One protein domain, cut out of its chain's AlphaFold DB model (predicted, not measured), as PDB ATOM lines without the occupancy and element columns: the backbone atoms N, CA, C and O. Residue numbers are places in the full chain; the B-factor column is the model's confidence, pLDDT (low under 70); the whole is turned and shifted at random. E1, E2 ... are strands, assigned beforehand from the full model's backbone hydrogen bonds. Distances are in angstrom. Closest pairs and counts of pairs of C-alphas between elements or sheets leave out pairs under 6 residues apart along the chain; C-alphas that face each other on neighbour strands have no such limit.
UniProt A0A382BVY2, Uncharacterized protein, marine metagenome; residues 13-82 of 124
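Overview. This is residues 13 to 82 of the 124 residues of an uncharacterized protein of marine metagenome (UniProt A0A382BVY2). One strongly twisted sheet of six strands winds partway round, with the E1 E2 hairpin at one edge, E4 and E5 in the middle and E7 at the other edge. E3 bends by 82 degrees at residue 40, and its first part reaches back toward the end of E2, while E6 sits near E3; the wrap stays open. The printed part has 70 residues with no named helix and seven strands, E1 to E7 in chain order. The class is all strand, and the mixed sheet has the order E2, E1, E5, E4, E3, E7. It is compact, with a radius of gyration of the C-alphas of 11.7 A, and spans 26 by 26 by 22 A.

Along the chain. Find C-alpha 15 at (278.615, 595.691, 416.279); E1 runs from there to residue 21, 18.4 A. E2, residues 26 to 31, covers 15.2 A. E3, residues 36 to 44, covers 20.1 A, and E4, residues 50 to 54, 13.0 A. E5 is residues 60 to 62, E6 residues 71 to 74, and E7 residues 79 to 81, ending at C-alpha 81 (276.827, 573.237, 424.711).

Arrangement. Look first at the hairpin of E1 and E2, antiparallel, where N 27 and O 19 are 2.8 A apart. E1 and E5 are antiparallel, with N 20 to O 61 at 2.8 A. E3, E4 and E5 form a meander, each strand the antiparallel neighbour of the one before; look at N 40 to O 53, 2.8 A, and N 52 to O 62, 2.9 A. E7 is parallel to E3, with N 44 to O 80 at 2.8 A. E6 pairs with no named strand. E2 and E3 are only just apart, closest at 8.3 A.

Size, cuts and confidence. The C-alphas farthest apart, of Asp 47 and Asp 57, are 30.4 A from each other. The printed part has no cut and no long link. Its mean pLDDT is 92.8, and no printed residue is under 70.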
ATOM      1  N   THR A  13     274.263 593.552 411.545       94.31
ATOM      2  CA  THR A  13     274.394 594.974 411.889       94.31
ATOM      3  C   THR A  13     275.851 595.333 412.201       94.31
ATOM      4  O   THR A  13     276.712 594.457 412.255       94.31
ATOM      5  N   ASN A  14     276.142 596.623 412.365       95.25
ATOM      6  CA  ASN A  14     277.433 597.078 412.878       95.25
ATOM      7  C   ASN A  14     277.482 596.802 414.387       95.25
ATOM      8  O   ASN A  14     276.660 597.349 415.121       95.25
ATOM      9  N   VAL A  15     278.443 596.002 414.848       93.12
ATOM     10  CA  VAL A  15     278.615 595.691 416.279       93.12
ATOM     11  C   VAL A  15     280.032 596.002 416.747       93.12
ATOM     12  O   VAL A  15     281.003 595.723 416.046       93.12
ATOM     13  N   PHE A  16     280.154 596.573 417.944       94.19
ATOM     14  CA  PHE A  16     281.420 596.680 418.666       94.19
ATOM     15  C   PHE A  16     281.462 595.554 419.692       94.19
ATOM     16  O   PHE A  16     280.562 595.447 420.521       94.19
ATOM     17  N   LEU A  17     282.475 594.692 419.609       94.44
ATOM     18  CA  LEU A  17     282.615 593.534 420.490       94.44
ATOM     19  C   LEU A  17     284.021 593.481 421.088       94.44
ATOM     20  O   LEU A  17     285.009 593.863 420.452       94.44
ATOM     21  N   ASN A  18     284.106 592.984 422.318       95.25
ATOM     22  CA  ASN A  18     285.362 592.794 423.028       95.25
ATOM     23  C   ASN A  18     286.049 591.513 422.545       95.25
ATOM     24  O   ASN A  18     285.580 590.410 422.808       95.25
ATOM     25  N   VAL A  19     287.181 591.665 421.854       95.88
ATOM     26  CA  VAL A  19     288.005 590.545 421.389       95.88
ATOM     27  C   VAL A  19     289.171 590.356 422.350       95.88
ATOM     28  O   VAL A  19     289.981 591.264 422.548       95.88
ATOM     29  N   LYS A  20     289.277 589.170 422.942       96.62
ATOM     30  CA  LYS A  20     290.344 588.780 423.865       96.62
ATOM     31  C   LYS A  20     291.323 587.861 423.150       96.62
ATOM     32  O   LYS A  20     290.920 586.900 422.503       96.62
ATOM     33  N   ASN A  21     292.616 588.149 423.258       94.44
ATOM     34  CA  ASN A  21     293.664 587.290 422.698       94.44
ATOM     35  C   ASN A  21     294.247 586.318 423.734       94.44
ATOM     36  O   ASN A  21     294.052 586.478 424.939       94.44
ATOM     37  N   SER A  22     295.060 585.368 423.268       90.94
ATOM     38  CA  SER A  22     295.787 584.383 424.090       90.94
ATOM     39  C   SER A  22     296.679 584.945 425.212       90.94
ATOM     40  O   SER A  22     297.139 584.186 426.061       90.94
ATOM     41  N   LYS A  23     296.929 586.262 425.261       91.81
ATOM     42  CA  LYS A  23     297.637 586.938 426.367       91.81
ATOM     43  C   LYS A  23     296.681 587.593 427.374       91.81
ATOM     44  O   LYS A  23     297.118 588.423 428.167       91.81
ATOM     45  N   GLY A  24     295.383 587.295 427.294       92.38
ATOM     46  CA  GLY A  24     294.330 587.884 428.121       92.38
ATOM     47  C   GLY A  24     294.053 589.364 427.838       92.38
ATOM     48  O   GLY A  24     293.279 589.981 428.565       92.38
ATOM     49  N   LYS A  25     294.667 589.965 426.807       94.38
ATOM     50  CA  LYS A  25     294.411 591.371 426.470       94.38
ATOM     51  C   LYS A  25     293.118 591.478 425.674       94.38
ATOM     52  O   LYS A  25     293.015 590.889 424.599       94.38
ATOM     53  N   VAL A  26     292.189 592.270 426.197       95.25
ATOM     54  CA  VAL A  26     290.929 592.631 425.544       95.25
ATOM     55  C   VAL A  26     291.137 593.860 424.659       95.25
ATOM     56  O   VAL A  26     291.870 594.783 425.022       95.25
ATOM     57  N   LYS A  27     290.498 593.866 423.491       94.81
ATOM     58  CA  LYS A  27     290.439 594.995 422.567       94.81
ATOM     59  C   LYS A  27     289.043 595.072 421.950       94.81
ATOM     60  O   LYS A  27     288.614 594.142 421.268       94.81
ATOM     61  N   GLU A  28     288.379 596.210 422.113       95.81
ATOM     62  CA  GLU A  28     287.154 596.512 421.377       95.81
ATOM     63  C   GLU A  28     287.431 596.539 419.861       95.81
ATOM     64  O   GLU A  28     288.424 597.109 419.388       95.81
ATOM     65  N   THR A  29     286.580 595.865 419.090       95.31
ATOM     66  CA  THR A  29     286.699 595.756 417.634       95.31
ATOM     67  C   THR A  29     285.333 595.941 416.982       95.31
ATOM     68  O   THR A  29     284.365 595.282 417.353       95.31
ATOM     69  N   LEU A  30     285.274 596.833 415.989       95.88
ATOM     70  CA  LEU A  30     284.117 597.002 415.115       95.88
ATOM     71  C   LEU A  30     284.058 595.861 414.095       95.88
ATOM     72  O   LEU A  30     284.992 595.683 413.309       95.88
ATOM     73  N   PHE A  31     282.928 595.167 414.054       95.00
ATOM     74  CA  PHE A  31     282.545 594.243 412.995       95.00
ATOM     75  C   PHE A  31     281.441 594.897 412.144       95.00
ATOM     76  O   PHE A  31     280.317 595.066 412.624       95.00
ATOM     77  N   PRO A  32     281.739 595.332 410.903       96.81
ATOM     78  CA  PRO A  32     280.753 595.986 410.045       96.81
ATOM     79  C   PRO A  32     279.655 595.033 409.558       96.81
ATOM     80  O   PRO A  32     279.926 593.864 409.266       96.81
ATOM     81  N   SER A  33     278.445 595.554 409.357       96.81
ATOM     82  CA  SER A  33     277.349 594.836 408.695       96.81
ATOM     83  C   SER A  33     277.782 594.303 407.323       96.81
ATOM     84  O   SER A  33     278.500 594.960 406.565       96.81
ATOM     85  N   GLY A  34     277.381 593.071 407.013       95.38
ATOM     86  CA  GLY A  34     277.743 592.350 405.795       95.38
ATOM     87  C   GLY A  34     279.170 591.790 405.767       95.38
ATOM     88  O   GLY A  34     279.478 591.014 404.860       95.38
ATOM     89  N   SER A  35     280.030 592.129 406.736       95.69
ATOM     90  CA  SER A  35     281.372 591.543 406.846       95.69
ATOM     91  C   SER A  35     281.322 590.091 407.335       95.69
ATOM     92  O   SER A  35     280.355 589.666 407.971       95.69
ATOM     93  N   TYR A  36     282.370 589.323 407.023       94.94
ATOM     94  CA  TYR A  36     282.493 587.914 407.396       94.94
ATOM     95  C   TYR A  36     283.702 587.682 408.312       94.94
ATOM     96  O   TYR A  36     284.833 587.973 407.921       94.94
ATOM     97  N   THR A  37     283.475 587.060 409.468       95.00
ATOM     98  CA  THR A  37     284.522 586.585 410.388       95.00
ATOM     99  C   THR A  37     284.632 585.064 410.272       95.00
ATOM    100  O   THR A  37     283.640 584.360 410.446       95.00
ATOM    101  N   ASN A  38     285.821 584.525 409.975       94.81
ATOM    102  CA  ASN A  38     286.041 583.072 410.012       94.81
ATOM    103  C   ASN A  38     286.089 582.604 411.471       94.81
ATOM    104  O   ASN A  38     286.710 583.273 412.296       94.81
ATOM    105  N   ILE A  39     285.492 581.455 411.779       95.19
ATOM    106  CA  ILE A  39     285.429 580.926 413.147       95.19
ATOM    107  C   ILE A  39     285.932 579.482 413.217       95.19
ATOM    108  O   ILE A  39     285.871 578.738 412.240       95.19
ATOM    109  N   LYS A  40     286.457 579.102 414.382       93.25
ATOM    110  CA  LYS A  40     287.005 577.770 414.682       93.25
ATOM    111  C   LYS A  40     286.050 576.944 415.545       93.25
ATOM    112  O   LYS A  40     285.965 575.733 415.363       93.25
ATOM    113  N   LYS A  41     285.362 577.594 416.488       93.50
ATOM    114  CA  LYS A  41     284.526 576.976 417.526       93.50
ATOM    115  C   LYS A  41     283.507 577.991 418.056       93.50
ATOM    116  O   LYS A  41     283.800 579.185 418.074       93.50
ATOM    117  N   ILE A  42     282.349 577.502 418.496       95.31
ATOM    118  CA  ILE A  42     281.388 578.243 419.324       95.31
ATOM    119  C   ILE A  42     281.118 577.387 420.562       95.31
ATOM    120  O   ILE A  42     280.861 576.188 420.416       95.31
ATOM    121  N   ILE A  43     281.187 577.990 421.746       95.62
ATOM    122  CA  ILE A  43     280.632 577.431 422.985       95.62
ATOM    123  C   ILE A  43     279.342 578.199 423.270       95.62
ATOM    124  O   ILE A  43     279.372 579.423 423.224       95.62
ATOM    125  N   ARG A  44     278.233 577.512 423.542       94.69
ATOM    126  CA  ARG A  44     276.976 578.108 424.005       94.69
ATOM    127  C   ARG A  44     276.782 577.818 425.490       94.69
ATOM    128  O   ARG A  44     276.990 576.688 425.935       94.69
ATOM    129  N   GLU A  45     276.354 578.834 426.224       94.19
ATOM    130  CA  GLU A  45     275.903 578.734 427.607       94.19
ATOM    131  C   GLU A  45     274.370 578.553 427.682       94.19
ATOM    132  O   GLU A  45     273.650 578.939 426.754       94.19
ATOM    133  N   PRO A  46     273.834 577.960 428.769       91.06
ATOM    134  CA  PRO A  46     272.405 577.641 428.890       91.06
ATOM    135  C   PRO A  46     271.444 578.841 428.859       91.06
ATOM    136  O   PRO A  46     270.236 578.648 428.735       91.06
ATOM    137  N   ASP A  47     271.959 580.061 429.009       90.88
ATOM    138  CA  ASP A  47     271.213 581.322 428.982       90.88
ATOM    139  C   ASP A  47     271.100 581.945 427.574       90.88
ATOM    140  O   ASP A  47     270.489 583.001 427.412       90.88
ATOM    141  N   GLY A  48     271.668 581.293 426.550       89.50
ATOM    142  CA  GLY A  48     271.668 581.759 425.159       89.50
ATOM    143  C   GLY A  48     272.877 582.622 424.777       89.50
ATOM    144  O   GLY A  48     273.027 582.966 423.597       89.50
ATOM    145  N   TYR A  49     273.761 582.942 425.725       93.44
ATOM    146  CA  TYR A  49     275.048 583.580 425.450       93.44
ATOM    147  C   TYR A  49     276.109 582.540 425.059       93.44
ATOM    148  O   TYR A  49     275.850 581.334 424.995       93.44
ATOM    149  N   GLY A  50     277.312 582.998 424.717       94.19
ATOM    150  CA  GLY A  50     278.428 582.106 424.456       94.19
ATOM    151  C   GLY A  50     279.652 582.750 423.817       94.19
ATOM    152  O   GLY A  50     279.662 583.924 423.437       94.19
ATOM    153  N   ASP A  51     280.685 581.927 423.666       95.50
ATOM    154  CA  ASP A  51     282.019 582.326 423.237       95.50
ATOM    155  C   ASP A  51     282.287 581.923 421.784       95.50
ATOM    156  O   ASP A  51     282.177 580.754 421.396       95.50
ATOM    157  N   ILE A  52     282.711 582.895 420.973       96.31
ATOM    158  CA  ILE A  52     283.015 582.717 419.550       96.31
ATOM    159  C   ILE A  52     284.531 582.765 419.348       96.31
ATOM    160  O   ILE A  52     285.157 583.821 419.448       96.31
ATOM    161  N   TYR A  53     285.129 581.629 418.990       95.88
ATOM    162  CA  TYR A  53     286.561 581.527 418.708       95.88
ATOM    163  C   TYR A  53     286.837 581.845 417.239       95.88
ATOM    164  O   TYR A  53     286.398 581.124 416.336       95.88
ATOM    165  N   ILE A  54     287.601 582.906 416.993       94.94
ATOM    166  CA  ILE A  54     287.963 583.382 415.656       94.94
ATOM    167  C   ILE A  54     289.049 582.471 415.060       94.94
ATOM    168  O   ILE A  54     289.972 582.034 415.746       94.94
ATOM    169  N   ALA A  55     288.944 582.165 413.765       91.19
ATOM    170  CA  ALA A  55     289.953 581.394 413.043       91.19
ATOM    171  C   ALA A  55     291.003 582.314 412.392       91.19
ATOM    172  O   ALA A  55     290.676 583.118 411.516       91.19
ATOM    173  N   GLY A  56     292.268 582.140 412.778       85.00
ATOM    174  CA  GLY A  56     293.430 582.845 412.232       85.00
ATOM    175  C   GLY A  56     294.733 582.404 412.908       85.00
ATOM    176  O   GLY A  56     294.737 581.452 413.685       85.00
ATOM    177  N   ASP A  57     295.829 583.121 412.647       76.94
ATOM    178  CA  ASP A  57     297.165 582.832 413.213       76.94
ATOM    179  C   ASP A  57     297.274 583.113 414.724       76.94
ATOM    180  O   ASP A  57     298.278 582.792 415.364       76.94
ATOM    181  N   LYS A  58     296.261 583.769 415.296       83.69
ATOM    182  CA  LYS A  58     296.165 584.119 416.712       83.69
ATOM    183  C   LYS A  58     294.897 583.511 417.274       83.69
ATOM    184  O   LYS A  58     293.838 583.609 416.662       83.69
ATOM    185  N   GLU A  59     295.006 582.938 418.466       88.00
ATOM    186  CA  GLU A  59     293.832 582.544 419.231       88.00
ATOM    187  C   GLU A  59     293.191 583.806 419.814       88.00
ATOM    188  O   GLU A  59     293.746 584.463 420.704       88.00
ATOM    189  N   GLU A  60     292.052 584.163 419.229       95.69
ATOM    190  CA  GLU A  60     291.212 585.299 419.587       95.69
ATOM    191  C   GLU A  60     289.786 584.787 419.825       95.69
ATOM    192  O   GLU A  60     289.267 583.977 419.054       95.69
ATOM    193  N   VAL A  61     289.166 585.240 420.912       97.00
ATOM    194  CA  VAL A  61     287.807 584.872 421.321       97.00
ATOM    195  C   VAL A  61     286.983 586.136 421.548       97.00
ATOM    196  O   VAL A  61     287.496 587.142 422.044       97.00
ATOM    197  N   ILE A  62     285.719 586.088 421.146       96.12
ATOM    198  CA  ILE A  62     284.697 587.052 421.541       96.12
ATOM    199  C   ILE A  62     283.893 586.378 422.650       96.12
ATOM    200  O   ILE A  62     283.252 585.365 422.378       96.12
ATOM    201  N   GLU A  63     283.990 586.890 423.875       93.44
ATOM    202  CA  GLU A  63     283.348 586.279 425.047       93.44
ATOM    203  C   GLU A  63     281.949 586.869 425.284       93.44
ATOM    204  O   GLU A  63     281.749 588.069 425.075       93.44
ATOM    205  N   GLY A  64     280.998 586.043 425.732       89.75
ATOM    206  CA  GLY A  64     279.673 586.497 426.184       89.75
ATOM    207  C   GLY A  64     278.798 587.162 425.109       89.75
ATOM    208  O   GLY A  64     278.186 588.202 425.358       89.75
ATOM    209  N   VAL A  65     278.729 586.590 423.904       91.81
ATOM    210  CA  VAL A  65     277.862 587.066 422.810       91.81
ATOM    211  C   VAL A  65     276.512 586.348 422.860       91.81
ATOM    212  O   VAL A  65     276.480 585.125 422.896       91.81
ATOM    213  N   GLN A  66     275.395 587.079 422.791       91.25
ATOM    214  CA  GLN A  66     274.065 586.473 422.637       91.25
ATOM    215  C   GLN A  66     273.971 585.786 421.263       91.25
ATOM    216  O   GLN A  66     274.022 586.446 420.225       91.25
ATOM    217  N   LEU A  67     273.871 584.453 421.240       87.25
ATOM    218  CA  LEU A  67     274.055 583.648 420.022       87.25
ATOM    219  C   LEU A  67     272.809 583.550 419.125       87.25
ATOM    220  O   LEU A  67     272.865 582.907 418.077       87.25
ATOM    221  N   GLU A  68     271.692 584.150 419.536       84.25
ATOM    222  CA  GLU A  68     270.417 584.130 418.804       84.25
ATOM    223  C   GLU A  68     270.213 585.354 417.895       84.25
ATOM    224  O   GLU A  68     269.336 585.339 417.031       84.25
ATOM    225  N   GLU A  69     271.028 586.405 418.048       84.25
ATOM    226  CA  GLU A  69     270.828 587.695 417.382       84.25
ATOM    227  C   GLU A  69     272.089 588.230 416.680       84.25
ATOM    228  O   GLU A  69     273.218 587.796 416.901       84.25
ATOM    229  N   GLY A  70     271.899 589.219 415.802       84.75
ATOM    230  CA  GLY A  70     272.985 590.030 415.239       84.75
ATOM    231  C   GLY A  70     273.828 589.387 414.129       84.75
ATOM    232  O   GLY A  70     274.562 590.120 413.454       84.75
ATOM    233  N   PHE A  71     273.722 588.077 413.875       93.25
ATOM    234  CA  PHE A  71     274.538 587.408 412.858       93.25
ATOM    235  C   PHE A  71     273.909 586.185 412.156       93.25
ATOM    236  O   PHE A  71     273.007 585.532 412.663       93.25
ATOM    237  N   GLU A  72     274.431 585.857 410.968       94.06
ATOM    238  CA  GLU A  72     274.151 584.631 410.203       94.06
ATOM    239  C   GLU A  72     275.345 583.665 410.290       94.06
ATOM    240  O   GLU A  72     276.491 584.046 410.028       94.06
ATOM    241  N   LEU A  73     275.094 582.391 410.603       92.69
ATOM    242  CA  LEU A  73     276.112 581.339 410.596       92.69
ATOM    243  C   LEU A  73     276.162 580.627 409.234       92.69
ATOM    244  O   LEU A  73     275.158 580.107 408.750       92.69
ATOM    245  N   HIS A  74     277.349 580.547 408.631       92.88
ATOM    246  CA  HIS A  74     277.583 579.828 407.379       92.88
ATOM    247  C   HIS A  74     278.648 578.740 407.535       92.88
ATOM    248  O   HIS A  74     279.662 578.925 408.209       92.88
ATOM    249  N   GLY A  75     278.460 577.636 406.810       89.94
ATOM    250  CA  GLY A  75     279.331 576.463 406.869       89.94
ATOM    251  C   GLY A  75     278.845 575.423 407.878       89.94
ATOM    252  O   GLY A  75     277.766 575.553 408.452       89.94
ATOM    253  N   ARG A  76     279.624 574.357 408.065       90.38
ATOM    254  CA  ARG A  76     279.341 573.283 409.023       90.38
ATOM    255  C   ARG A  76     280.251 573.415 410.234       90.38
ATOM    256  O   ARG A  76     281.450 573.179 410.132       90.38
ATOM    257  N   ILE A  77     279.671 573.744 411.380       92.00
ATOM    258  CA  ILE A  77     280.361 573.769 412.669       92.00
ATOM    259  C   ILE A  77     279.493 573.079 413.717       92.00
ATOM    260  O   ILE A  77     278.265 573.141 413.649       92.00
ATOM    261  N   ARG A  78     280.130 572.402 414.672       89.69
ATOM    262  CA  ARG A  78     279.463 571.911 415.875       89.69
ATOM    263  C   ARG A  78     279.529 573.014 416.927       89.69
ATOM    264  O   ARG A  78     280.623 573.480 417.234       89.69
ATOM    265  N   ILE A  79     278.375 573.414 417.447       91.94
ATOM    266  CA  ILE A  79     278.295 574.226 418.663       91.94
ATOM    267  C   ILE A  79     278.502 573.266 419.841       91.94
ATOM    268  O   ILE A  79     277.936 572.169 419.856       91.94
ATOM    269  N   GLU A  80     279.381 573.634 420.765       94.81
ATOM    270  CA  GLU A  80     279.553 572.928 422.032       94.81
ATOM    271  C   GLU A  80     278.626 573.567 423.064       94.81
ATOM    272  O   GLU A  80     278.709 574.766 423.296       94.81
ATOM    273  N   GLU A  81     277.738 572.780 423.658       94.06
ATOM    274  CA  GLU A  81     276.827 573.237 424.711       94.06
ATOM    275  C   GLU A  81     277.505 573.009 426.069       94.06
ATOM    276  O   GLU A  81     277.995 571.906 426.331       94.06
ATOM    277  N   VAL A  82     277.554 574.028 426.931       90.06
ATOM    278  CA  VAL A  82     277.976 573.852 428.326       90.06
ATOM    279  C   VAL A  82     276.843 573.156 429.071       90.06
ATOM    280  O   VAL A  82     275.758 573.715 429.221       90.06
TER     281      VAL A  82